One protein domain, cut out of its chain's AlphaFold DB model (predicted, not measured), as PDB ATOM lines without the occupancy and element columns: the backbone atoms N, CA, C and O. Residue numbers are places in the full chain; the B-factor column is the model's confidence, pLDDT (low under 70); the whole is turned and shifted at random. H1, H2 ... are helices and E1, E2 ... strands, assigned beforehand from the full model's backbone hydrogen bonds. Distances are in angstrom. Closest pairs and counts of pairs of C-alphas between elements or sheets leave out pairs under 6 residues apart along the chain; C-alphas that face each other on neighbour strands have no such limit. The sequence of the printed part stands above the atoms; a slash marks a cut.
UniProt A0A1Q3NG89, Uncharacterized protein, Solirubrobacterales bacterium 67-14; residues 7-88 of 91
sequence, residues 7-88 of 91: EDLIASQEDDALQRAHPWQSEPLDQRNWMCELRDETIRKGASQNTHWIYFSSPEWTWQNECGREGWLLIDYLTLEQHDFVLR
ATOM      1  N   GLU A   7      -9.881  29.471 -28.867       85.56
ATOM      2  CA  GLU A   7      -9.257  30.791 -28.882       85.56
ATOM      3  C   GLU A   7      -8.004  30.834 -27.997       85.56
ATOM      4  O   GLU A   7      -6.975  31.353 -28.425       85.56
ATOM      5  N   ASP A   8      -8.059  30.220 -26.813       84.44
ATOM      6  CA  ASP A   8      -6.924  30.150 -25.886       84.44
ATOM      7  C   ASP A   8      -5.804  29.257 -26.445       84.44
ATOM      8  O   ASP A   8      -4.617  29.535 -26.248       84.44
ATOM      9  N   LEU A   9      -6.170  28.196 -27.176       85.94
ATOM     10  CA  LEU A   9      -5.207  27.339 -27.875       85.94
ATOM     11  C   LEU A   9      -4.474  28.089 -28.975       85.94
ATOM     12  O   LEU A   9      -3.252  28.006 -29.046       85.94
ATOM     13  N   ILE A  10      -5.219  28.821 -29.809       88.75
ATOM     14  CA  ILE A  10      -4.649  29.651 -30.874       88.75
ATOM     15  C   ILE A  10      -3.693  30.667 -30.253       88.75
ATOM     16  O   ILE A  10      -2.532  30.720 -30.644       88.75
ATOM     17  N   ALA A  11      -4.151  31.403 -29.236       88.00
ATOM     18  CA  ALA A  11      -3.336  32.405 -28.561       88.00
ATOM     19  C   ALA A  11      -2.050  31.805 -27.971       88.00
ATOM     20  O   ALA A  11      -0.979  32.377 -28.142       88.00
ATOM     21  N   SER A  12      -2.136  30.637 -27.326       89.00
ATOM     22  CA  SER A  12      -0.966  29.964 -26.750       89.00
ATOM     23  C   SER A  12      -0.005  29.452 -27.825       89.00
ATOM     24  O   SER A  12       1.205  29.627 -27.697       89.00
ATOM     25  N   GLN A  13      -0.522  28.818 -28.882       88.56
ATOM     26  CA  GLN A  13       0.291  28.265 -29.968       88.56
ATOM     27  C   GLN A  13       1.000  29.360 -30.775       88.56
ATOM     28  O   GLN A  13       2.137  29.156 -31.192       88.56
ATOM     29  N   GLU A  14       0.342  30.499 -30.995       90.50
ATOM     30  CA  GLU A  14       0.898  31.647 -31.722       90.50
ATOM     31  C   GLU A  14       1.840  32.509 -30.857       90.50
ATOM     32  O   GLU A  14       2.563  33.357 -31.387       90.50
ATOM     33  N   ASP A  15       1.882  32.292 -29.538       91.06
ATOM     34  CA  ASP A  15       2.804  32.985 -28.639       91.06
ATOM     35  C   ASP A  15       4.204  32.345 -28.654       91.06
ATOM     36  O   ASP A  15       4.594  31.546 -27.796       91.06
ATOM     37  N   ASP A  16       5.012  32.760 -29.631       92.00
ATOM     38  CA  ASP A  16       6.419  32.364 -29.765       92.00
ATOM     39  C   ASP A  16       7.265  32.647 -28.511       92.00
ATOM     40  O   ASP A  16       8.307  32.013 -28.303       92.00
ATOM     41  N   ALA A  17       6.918  33.658 -27.709       92.81
ATOM     42  CA  ALA A  17       7.660  33.967 -26.489       92.81
ATOM     43  C   ALA A  17       7.336  32.940 -25.398       92.81
ATOM     44  O   ALA A  17       8.262  32.415 -24.775       92.81
ATOM     45  N   LEU A  18       6.056  32.598 -25.242       90.56
ATOM     46  CA  LEU A  18       5.577  31.564 -24.331       90.56
ATOM     47  C   LEU A  18       6.172  30.194 -24.680       90.56
ATOM     48  O   LEU A  18       6.793  29.562 -23.824       90.56
ATOM     49  N   GLN A  19       6.086  29.770 -25.945       93.12
ATOM     50  CA  GLN A  19       6.611  28.466 -26.372       93.12
ATOM     51  C   GLN A  19       8.141  28.366 -26.236       93.12
ATOM     52  O   GLN A  19       8.688  27.294 -25.986       93.12
ATOM     53  N   ARG A  20       8.875  29.479 -26.376       92.38
ATOM     54  CA  ARG A  20      10.334  29.487 -26.150       92.38
ATOM     55  C   ARG A  20      10.716  29.529 -24.678       92.38
ATOM     56  O   ARG A  20      11.751  28.972 -24.320       92.38
ATOM     57  N   ALA A  21       9.930  30.207 -23.845       91.94
ATOM     58  CA  ALA A  21      10.131  30.234 -22.398       91.94
ATOM     59  C   ALA A  21       9.838  28.867 -21.768       91.94
ATOM     60  O   ALA A  21      10.489  28.469 -20.801       91.94
ATOM     61  N   HIS A  22       8.909  28.133 -22.377       90.94
ATOM     62  CA  HIS A  22       8.508  26.802 -21.981       90.94
ATOM     63  C   HIS A  22       8.659  25.860 -23.182       90.94
ATOM     64  O   HIS A  22       7.690  25.592 -23.892       90.94
ATOM     65  N   PRO A  23       9.852  25.286 -23.396       90.25
ATOM     66  CA  PRO A  23      10.026  24.127 -24.257       90.25
ATOM     67  C   PRO A  23       9.827  22.840 -23.444       90.25
ATOM     68  O   PRO A  23      10.535  22.598 -22.463       90.25
ATOM     69  N   TRP A  24       8.912  21.961 -23.860       87.00
ATOM     70  CA  TRP A  24       8.661  20.698 -23.144       87.00
ATOM     71  C   TRP A  24       9.905  19.794 -23.098       87.00
ATOM     72  O   TRP A  24      10.063  18.963 -22.205       87.00
ATOM     73  N   GLN A  25      10.850  19.983 -24.022       89.38
ATOM     74  CA  GLN A  25      12.138  19.293 -24.031       89.38
ATOM     75  C   GLN A  25      13.044  19.682 -22.854       89.38
ATOM     76  O   GLN A  25      14.066  19.028 -22.650       89.38
ATOM     77  N   SER A  26      12.700  20.708 -22.078       89.19
ATOM     78  CA  SER A  26      13.410  21.086 -20.851       89.19
ATOM     79  C   SER A  26      12.833  20.452 -19.582       89.19
ATOM     80  O   SER A  26      13.422  20.626 -18.518       89.19
ATOM     81  N   GLU A  27      11.737  19.693 -19.678       89.88
ATOM     82  CA  GLU A  27      11.170  18.960 -18.541       89.88
ATOM     83  C   GLU A  27      12.126  17.863 -18.015       89.88
ATOM     84  O   GLU A  27      13.043  17.427 -18.730       89.88
ATOM     85  N   PRO A  28      11.941  17.377 -16.770       92.50
ATOM     86  CA  PRO A  28      12.700  16.247 -16.239       92.50
ATOM     87  C   PRO A  28      12.663  15.028 -17.169       92.50
ATOM     88  O   PRO A  28      11.685  14.800 -17.879       92.50
ATOM     89  N   LEU A  29      13.731  14.218 -17.164       91.94
ATOM     90  CA  LEU A  29      13.883  13.096 -18.100       91.94
ATOM     91  C   LEU A  29      12.671  12.154 -18.100       91.94
ATOM     92  O   LEU A  29      12.186  11.814 -19.175       91.94
ATOM     93  N   ASP A  30      12.166  11.797 -16.921       92.44
ATOM     94  CA  ASP A  30      11.025  10.887 -16.783       92.44
ATOM     95  C   ASP A  30       9.752  11.474 -17.402       92.44
ATOM     96  O   ASP A  30       9.057  10.795 -18.159       92.44
ATOM     97  N   GLN A  31       9.487  12.761 -17.160       90.62
ATOM     98  CA  GLN A  31       8.342  13.456 -17.741       90.62
ATOM     99  C   GLN A  31       8.466  13.561 -19.262       90.62
ATOM    100  O   GLN A  31       7.505  13.271 -19.969       90.62
ATOM    101  N   ARG A  32       9.648  13.899 -19.790       92.44
ATOM    102  CA  ARG A  32       9.871  13.946 -21.247       92.44
ATOM    103  C   ARG A  32       9.679  12.591 -21.910       92.44
ATOM    104  O   ARG A  32       9.075  12.531 -22.975       92.44
ATOM    105  N   ASN A  33      10.193  11.522 -21.303       94.50
ATOM    106  CA  ASN A  33      10.033  10.170 -21.836       94.50
ATOM    107  C   ASN A  33       8.552   9.800 -21.907       94.50
ATOM    108  O   ASN A  33       8.077   9.393 -22.964       94.50
ATOM    109  N   TRP A  34       7.811  10.051 -20.829       93.88
ATOM    110  CA  TRP A  34       6.372   9.822 -20.794       93.88
ATOM    111  C   TRP A  34       5.614  10.670 -21.832       93.88
ATOM    112  O   TRP A  34       4.787  10.142 -22.573       93.88
ATOM    113  N   MET A  35       5.944  11.960 -21.969       94.62
ATOM    114  CA  MET A  35       5.349  12.846 -22.981       94.62
ATOM    115  C   MET A  35       5.614  12.357 -24.416       94.62
ATOM    116  O   MET A  35       4.726  12.437 -25.269       94.62
ATOM    117  N   CYS A  36       6.817  11.846 -24.700       95.56
ATOM    118  CA  CYS A  36       7.156  11.236 -25.989       95.56
ATOM    119  C   CYS A  36       6.356   9.953 -26.239       95.56
ATOM    120  O   CYS A  36       5.746   9.811 -27.298       95.56
ATOM    121  N   GLU A  37       6.337   9.037 -25.268       96.38
ATOM    122  CA  GLU A  37       5.626   7.758 -25.367       96.38
ATOM    123  C   GLU A  37       4.132   7.965 -25.616       96.38
ATOM    124  O   GLU A  37       3.563   7.322 -26.503       96.38
ATOM    125  N   LEU A  38       3.522   8.902 -24.886       96.00
ATOM    126  CA  LEU A  38       2.114   9.247 -25.025       96.00
ATOM    127  C   LEU A  38       1.810   9.838 -26.405       96.00
ATOM    128  O   LEU A  38       0.876   9.385 -27.062       96.00
ATOM    129  N   ARG A  39       2.618  10.792 -26.894       96.62
ATOM    130  CA  ARG A  39       2.465  11.326 -28.260       96.62
ATOM    131  C   ARG A  39       2.523  10.199 -29.290       96.62
ATOM    132  O   ARG A  39       1.645  10.096 -30.146       96.62
ATOM    133  N   ASP A  40       3.537   9.345 -29.199       97.56
ATOM    134  CA  ASP A  40       3.759   8.268 -30.164       97.56
ATOM    135  C   ASP A  40       2.664   7.192 -30.082       97.56
ATOM    136  O   ASP A  40       2.315   6.568 -31.086       97.56
ATOM    137  N   GLU A  41       2.094   6.950 -28.900       97.69
ATOM    138  CA  GLU A  41       0.923   6.092 -28.725       97.69
ATOM    139  C   GLU A  41      -0.339   6.698 -29.342       97.69
ATOM    140  O   GLU A  41      -1.049   5.999 -30.068       97.69
ATOM    141  N   THR A  42      -0.606   7.981 -29.107       96.56
ATOM    142  CA  THR A  42      -1.751   8.694 -29.689       96.56
ATOM    143  C   THR A  42      -1.692   8.657 -31.217       96.56
ATOM    144  O   THR A  42      -2.678   8.310 -31.871       96.56
ATOM    145  N   ILE A  43      -0.510   8.892 -31.793       97.44
ATOM    146  CA  ILE A  43      -0.276   8.764 -33.236       97.44
ATOM    147  C   ILE A  43      -0.532   7.323 -33.708       97.44
ATOM    148  O   ILE A  43      -1.254   7.107 -34.682       97.44
ATOM    149  N   ARG A  44      -0.016   6.307 -32.999       97.69
ATOM    150  CA  ARG A  44      -0.282   4.888 -33.322       97.69
ATOM    151  C   ARG A  44      -1.767   4.523 -33.254       97.69
ATOM    152  O   ARG A  44      -2.194   3.623 -33.975       97.69
ATOM    153  N   LYS A  45      -2.544   5.200 -32.407       96.62
ATOM    154  CA  LYS A  45      -3.997   5.017 -32.266       96.62
ATOM    155  C   LYS A  45      -4.817   5.749 -33.333       96.62
ATOM    156  O   LYS A  45      -6.030   5.561 -33.369       96.62
ATOM    157  N   GLY A  46      -4.179   6.520 -34.214       96.31
ATOM    158  CA  GLY A  46      -4.826   7.146 -35.368       96.31
ATOM    159  C   GLY A  46      -4.800   8.671 -35.376       96.31
ATOM    160  O   GLY A  46      -5.357   9.254 -36.305       96.31
ATOM    161  N   ALA A  47      -4.160   9.323 -34.400       96.69
ATOM    162  CA  ALA A  47      -3.913  10.755 -34.502       96.69
ATOM    163  C   ALA A  47      -2.904  11.073 -35.614       96.69
ATOM    164  O   ALA A  47      -2.084  10.252 -36.035       96.69
ATOM    165  N   SER A  48      -2.980  12.305 -36.093       96.88
ATOM    166  CA  SER A  48      -2.131  12.834 -37.153       96.88
ATOM    167  C   SER A  48      -0.657  12.918 -36.737       96.88
ATOM    168  O   SER A  48      -0.335  13.137 -35.571       96.88
ATOM    169  N   GLN A  49       0.260  12.842 -37.707       96.44
ATOM    170  CA  GLN A  49       1.702  13.061 -37.481       96.44
ATOM    171  C   GLN A  49       2.033  14.500 -37.044       96.44
ATOM    172  O   GLN A  49       3.140  14.775 -36.594       96.44
ATOM    173  N   ASN A  50       1.063  15.408 -37.152       96.31
ATOM    174  CA  ASN A  50       1.140  16.795 -36.698       96.31
ATOM    175  C   ASN A  50       0.883  16.950 -35.188       96.31
ATOM    176  O   ASN A  50       0.863  18.071 -34.676       96.31
ATOM    177  N   THR A  51       0.651  15.839 -34.484       96.94
ATOM    178  CA  THR A  51       0.406  15.813 -33.041       96.94
ATOM    179  C   THR A  51       1.673  16.199 -32.277       96.94
ATOM    180  O   THR A  51       2.705  15.531 -32.383       96.94
ATOM    181  N   HIS A  52       1.607  17.266 -31.487       95.44
ATOM    182  CA  HIS A  52       2.741  17.820 -30.752       95.44
ATOM    183  C   HIS A  52       2.301  18.504 -29.454       95.44
ATOM    184  O   HIS A  52       1.128  18.814 -29.259       95.44
ATOM    185  N   TRP A  53       3.265  18.708 -28.559       95.44
ATOM    186  CA  TRP A  53       3.053  19.392 -27.290       95.44
ATOM    187  C   TRP A  53       3.248  20.897 -27.451       95.44
ATOM    188  O   TRP A  53       4.298  21.319 -27.943       95.44
ATOM    189  N   ILE A  54       2.278  21.678 -26.977       93.88
ATOM    190  CA  ILE A  54       2.398  23.125 -26.775       93.88
ATOM    191  C   ILE A  54       2.305  23.448 -25.290       93.88
ATOM    192  O   ILE A  54       1.620  22.744 -24.538       93.88
ATOM    193  N   TYR A  55       2.974  24.514 -24.861       92.44
ATOM    194  CA  TYR A  55       2.695  25.093 -23.558       92.44
ATOM    195  C   TYR A  55       1.377  25.848 -23.629       92.44
ATOM    196  O   TYR A  55       1.168  26.658 -24.532       92.44
ATOM    197  N   PHE A  56       0.493  25.580 -22.683       88.12
ATOM    198  CA  PHE A  56      -0.793  26.238 -22.564       88.12
ATOM    199  C   PHE A  56      -0.830  27.025 -21.259       88.12
ATOM    200  O   PHE A  56      -0.549  26.477 -20.189       88.12
ATOM    201  N   SER A  57      -1.200  28.298 -21.352       84.06
ATOM    202  CA  SER A  57      -1.461  29.155 -20.199       84.06
ATOM    203  C   SER A  57      -2.732  29.946 -20.473       84.06
ATOM    204  O   SER A  57      -2.805  30.711 -21.433       84.06
ATOM    205  N   SER A  58      -3.763  29.723 -19.658       70.81
ATOM    206  CA  SER A  58      -5.027  30.449 -19.796       70.81
ATOM    207  C   SER A  58      -4.973  31.789 -19.046       70.81
ATOM    208  O   SER A  58      -4.429  31.847 -17.941       70.81
ATOM    209  N   PRO A  59      -5.538  32.878 -19.603       62.03
ATOM    210  CA  PRO A  59      -5.619  34.156 -18.903       62.03
ATOM    211  C   PRO A  59      -6.435  34.056 -17.606       62.03
ATOM    212  O   PRO A  59      -7.479  33.413 -17.564       62.03
ATOM    213  N   GLU A  60      -6.034  34.782 -16.559       59.19
ATOM    214  CA  GLU A  60      -6.725  34.760 -15.254       59.19
ATOM    215  C   GLU A  60      -8.217  35.149 -15.329       59.19
ATOM    216  O   GLU A  60      -9.013  34.765 -14.474       59.19
ATOM    217  N   TRP A  61      -8.615  35.921 -16.346       55.28
ATOM    218  CA  TRP A  61      -9.962  36.480 -16.476       55.28
ATOM    219  C   TRP A  61     -10.967  35.560 -17.181       55.28
ATOM    220  O   TRP A  61     -12.168  35.830 -17.106       55.28
ATOM    221  N   THR A  62     -10.525  34.489 -17.848       57.16
ATOM    222  CA  THR A  62     -11.431  33.572 -18.560       57.16
ATOM    223  C   THR A  62     -12.095  32.539 -17.641       57.16
ATOM    224  O   THR A  62     -13.059  31.896 -18.054       57.16
ATOM    225  N   TRP A  63     -11.684  32.433 -16.368       58.19
ATOM    226  CA  TRP A  63     -12.093  31.328 -15.493       58.19
ATOM    227  C   TRP A  63     -12.459  31.782 -14.077       58.19
ATOM    228  O   TRP A  63     -11.655  31.732 -13.153       58.19
ATOM    229  N   GLN A  64     -13.723  32.159 -13.862       46.97
ATOM    230  CA  GLN A  64     -14.228  32.481 -12.517       46.97
ATOM    231  C   GLN A  64     -14.251  31.279 -11.542       46.97
ATOM    232  O   GLN A  64     -14.475  31.499 -10.357       46.97
ATOM    233  N   ASN A  65     -14.007  30.036 -11.993       48.22
ATOM    234  CA  ASN A  65     -14.141  28.823 -11.161       48.22
ATOM    235  C   ASN A  65     -12.978  27.806 -11.231       48.22
ATOM    236  O   ASN A  65     -13.007  26.828 -10.489       48.22
ATOM    237  N   GLU A  66     -11.952  28.002 -12.066       47.19
ATOM    238  CA  GLU A  66     -10.881  27.012 -12.295       47.19
ATOM    239  C   GLU A  66      -9.520  27.732 -12.278       47.19
ATOM    240  O   GLU A  66      -8.985  28.123 -13.311       47.19
ATOM    241  N   CYS A  67      -8.982  27.997 -11.086       46.00
ATOM    242  CA  CYS A  67      -7.744  28.759 -10.906       46.00
ATOM    243  C   CYS A  67      -6.554  28.193 -11.718       46.00
ATOM    244  O   CYS A  67      -6.191  27.031 -11.537       46.00
ATOM    245  N   GLY A  68      -5.891  29.048 -12.511       51.78
ATOM    246  CA  GLY A  68      -4.436  29.028 -12.744       51.78
ATOM    247  C   GLY A  68      -3.820  27.759 -13.339       51.78
ATOM    248  O   GLY A  68      -2.741  27.352 -12.909       51.78
ATOM    249  N   ARG A  69      -4.481  27.099 -14.296       66.44
ATOM    250  CA  ARG A  69      -3.933  25.890 -14.929       66.44
ATOM    251  C   ARG A  69      -3.047  26.259 -16.117       66.44
ATOM    252  O   ARG A  69      -3.538  26.539 -17.208       66.44
ATOM    253  N   GLU A  70      -1.740  26.235 -15.879       83.06
ATOM    254  CA  GLU A  70      -0.713  26.181 -16.920       83.06
ATOM    255  C   GLU A  70      -0.173  24.751 -17.061       83.06
ATOM    256  O   GLU A  70      -0.180  23.956 -16.111       83.06
ATOM    257  N   GLY A  71       0.285  24.393 -18.255       89.69
ATOM    258  CA  GLY A  71       0.748  23.036 -18.498       89.69
ATOM    259  C   GLY A  71       1.054  22.736 -19.952       89.69
ATOM    260  O   GLY A  71       1.195  23.634 -20.777       89.69
ATOM    261  N   TRP A  72       1.151  21.449 -20.258       92.62
ATOM    262  CA  TRP A  72       1.400  20.962 -21.609       92.62
ATOM    263  C   TRP A  72       0.139  20.378 -22.201       92.62
ATOM    264  O   TRP A  72      -0.506  19.540 -21.576       92.62
ATOM    265  N   LEU A  73      -0.177  20.769 -23.429       93.44
ATOM    266  CA  LEU A  73      -1.311  20.239 -24.166       93.44
ATOM    267  C   LEU A  73      -0.843  19.534 -25.434       93.44
ATOM    268  O   LEU A  73      -0.043  20.080 -26.194       93.44
ATOM    269  N   LEU A  74      -1.339  18.320 -25.654       95.44
ATOM    270  CA  LEU A  74      -1.063  17.525 -26.842       95.44
ATOM    271  C   LEU A  74      -2.126  17.817 -27.896       95.44
ATOM    272  O   LEU A  74      -3.286  17.436 -27.715       95.44
ATOM    273  N   ILE A  75      -1.729  18.462 -28.991       95.31
ATOM    274  CA  ILE A  75      -2.646  18.871 -30.059       95.31
ATOM    275  C   ILE A  75      -2.113  18.562 -31.458       95.31
ATOM    276  O   ILE A  75      -0.901  18.511 -31.677       95.31
ATOM    277  N   ASP A  76      -3.005  18.441 -32.437       96.25
ATOM    278  CA  ASP A  76      -2.645  18.579 -33.854       96.25
ATOM    279  C   ASP A  76      -2.432  20.067 -34.200       96.25
ATOM    280  O   ASP A  76      -3.326  20.889 -33.996       96.25
ATOM    281  N   TYR A  77      -1.260  20.427 -34.742       92.19
ATOM    282  CA  TYR A  77      -0.917  21.836 -35.008       92.19
ATOM    283  C   TYR A  77      -1.769  22.522 -36.087       92.19
ATOM    284  O   TYR A  77      -1.799  23.752 -36.128       92.19
ATOM    285  N   LEU A  78      -2.416  21.763 -36.978       92.19
ATOM    286  CA  LEU A  78      -3.250  22.290 -38.061       92.19
ATOM    287  C   LEU A  78      -4.713  22.410 -37.643       92.19
ATOM    288  O   LEU A  78      -5.385  23.379 -38.001       92.19
ATOM    289  N   THR A  79      -5.236  21.403 -36.945       94.25
ATOM    290  CA  THR A  79      -6.670  21.328 -36.627       94.25
ATOM    291  C   THR A  79      -6.996  21.837 -35.227       94.25
ATOM    292  O   THR A  79      -8.140  22.249 -34.988       94.25
ATOM    293  N   LEU A  80      -5.997  21.876 -34.338       91.25
ATOM    294  CA  LEU A  80      -6.127  22.107 -32.895       91.25
ATOM    295  C   LEU A  80      -6.952  21.027 -32.191       91.25
ATOM    296  O   LEU A  80      -7.551  21.276 -31.143       91.25
ATOM    297  N   GLU A  81      -7.036  19.837 -32.786       94.31
ATOM    298  CA  GLU A  81      -7.631  18.685 -32.123       94.31
ATOM    299  C   GLU A  81      -6.815  18.346 -30.872       94.31
ATOM    300  O   GLU A  81      -5.598  18.207 -30.947       94.31
ATOM    301  N   GLN A  82      -7.490  18.247 -29.724       93.62
ATOM    302  CA  GLN A  82      -6.869  18.010 -28.420       93.62
ATOM    303  C   GLN A  82      -6.882  16.519 -28.084       93.62
ATOM    304  O   GLN A  82      -7.934  15.876 -28.149       93.62
ATOM    305  N   HIS A  83      -5.734  15.989 -27.669       94.00
ATOM    306  CA  HIS A  83      -5.555  14.566 -27.383       94.00
ATOM    307  C   HIS A  83      -5.275  14.262 -25.909       94.00
ATOM    308  O   HIS A  83      -5.805  13.276 -25.403       94.00
ATOM    309  N   ASP A  84      -4.472  15.086 -25.231       92.25
ATOM    310  CA  ASP A  84      -4.130  14.911 -23.812       92.25
ATOM    311  C   ASP A  84      -3.624  16.222 -23.183       92.25
ATOM    312  O   ASP A  84      -3.267  17.158 -23.903       92.25
ATOM    313  N   PHE A  85      -3.568  16.283 -21.851       88.50
ATOM    314  CA  PHE A  85      -3.130  17.442 -21.078       88.50
ATOM    315  C   PHE A  85      -2.349  17.052 -19.816       88.50
ATOM    316  O   PHE A  85      -2.688  16.105 -19.107       88.50
ATOM    317  N   VAL A  86      -1.340  17.856 -19.492       87.19
ATOM    318  CA  VAL A  86      -0.463  17.689 -18.332       87.19
ATOM    319  C   VAL A  86      -0.451  18.978 -17.537       87.19
ATOM    320  O   VAL A  86       0.083  19.987 -17.995       87.19
ATOM    321  N   LEU A  87      -0.988  18.937 -16.320       82.56
ATOM    322  CA  LEU A  87      -0.864  20.055 -15.393       82.56
ATOM    323  C   LEU A  87       0.577  20.214 -14.936       82.56
ATOM    324  O   LEU A  87       1.208  19.252 -14.490       82.56
ATOM    325  N   ARG A  88       1.058  21.455 -14.933       75.38
ATOM    326  CA  ARG A  88       2.238  21.798 -14.155       75.38
ATOM    327  C   ARG A  88       1.795  22.016 -12.713       75.38
ATOM    328  O   ARG A  88       1.003  22.908 -12.424       75.38
TER     329      ARG A  88
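What this domain is: This is residues 7 to 88 of the 91 residues of an uncharacterized protein of Solirubrobacterales bacterium 67-14 (UniProt A0A1Q3NG89). A strongly twisted sheet of three strands, E1 E2 E3, stands between two helices: the long H3 runs along the strands over one face, and the short H1 crosses the opposite face. H2 packs on the edge strand E1. The printed part has 82 residues with three named helices, then three named strands; the class is mixed, and the sheet, in the order E1, E2, E3, is antiparallel. The whole is compact, with a radius of gyration of the C-alphas of 12.8 A and spans of 37 by 28 by 25 A.

How they stand to each other: H1, residues 7 to 14, is over E1, residues 51 to 57, at a height over the sheet of 7.7 A, across the strands at 72 degrees on the local plane; their closest C-alphas, Ser 12 and Phe 56, are 5.6 A apart. H2, residues 16 to 21, and H1 only just touch, with 3 pairs of C-alphas within 8 A, only at the corner by their link; the closest C-alphas are those of Ser 12 and Leu 18, 7.2 A apart. H2 is on the sheet; the closest C-alphas of H2 and E1 are those of Gln 19 and Tyr 55, 5.9 A apart. H3, residues 29 to 44, is on the opposite face from H1, over E2, residues 70 to 76, at 23 degrees on the local plane. E1, E2 and E3, residues 82 to 87, form a meander, each strand the antiparallel neighbour of the one before; N 54 and O 73 are 2.9 A apart, N 83 and O 74 2.8 A, both within hydrogen-bond range. In H1, H2 and H3 every O i to N i+4 pair is within that range.

Where its parts are: H1 begins at C-alpha 7, (-9.257, 30.791, -28.882), and spans 10.6 A; H2 spans 8.5 A and H3 22.4 A. E1 spans 18.6 A, E2 18.7 A and E3 14.5 A, ending at C-alpha 87, (-0.864, 20.055, -15.393).

The domain as a whole: The two C-alphas farthest apart, Arg 44 and Gln 64, are 37.3 A apart. The printed part has no cut. The link from E1 to E2, residues 58 to 69, is long; pLDDT is under 70 at residues 59 to 69.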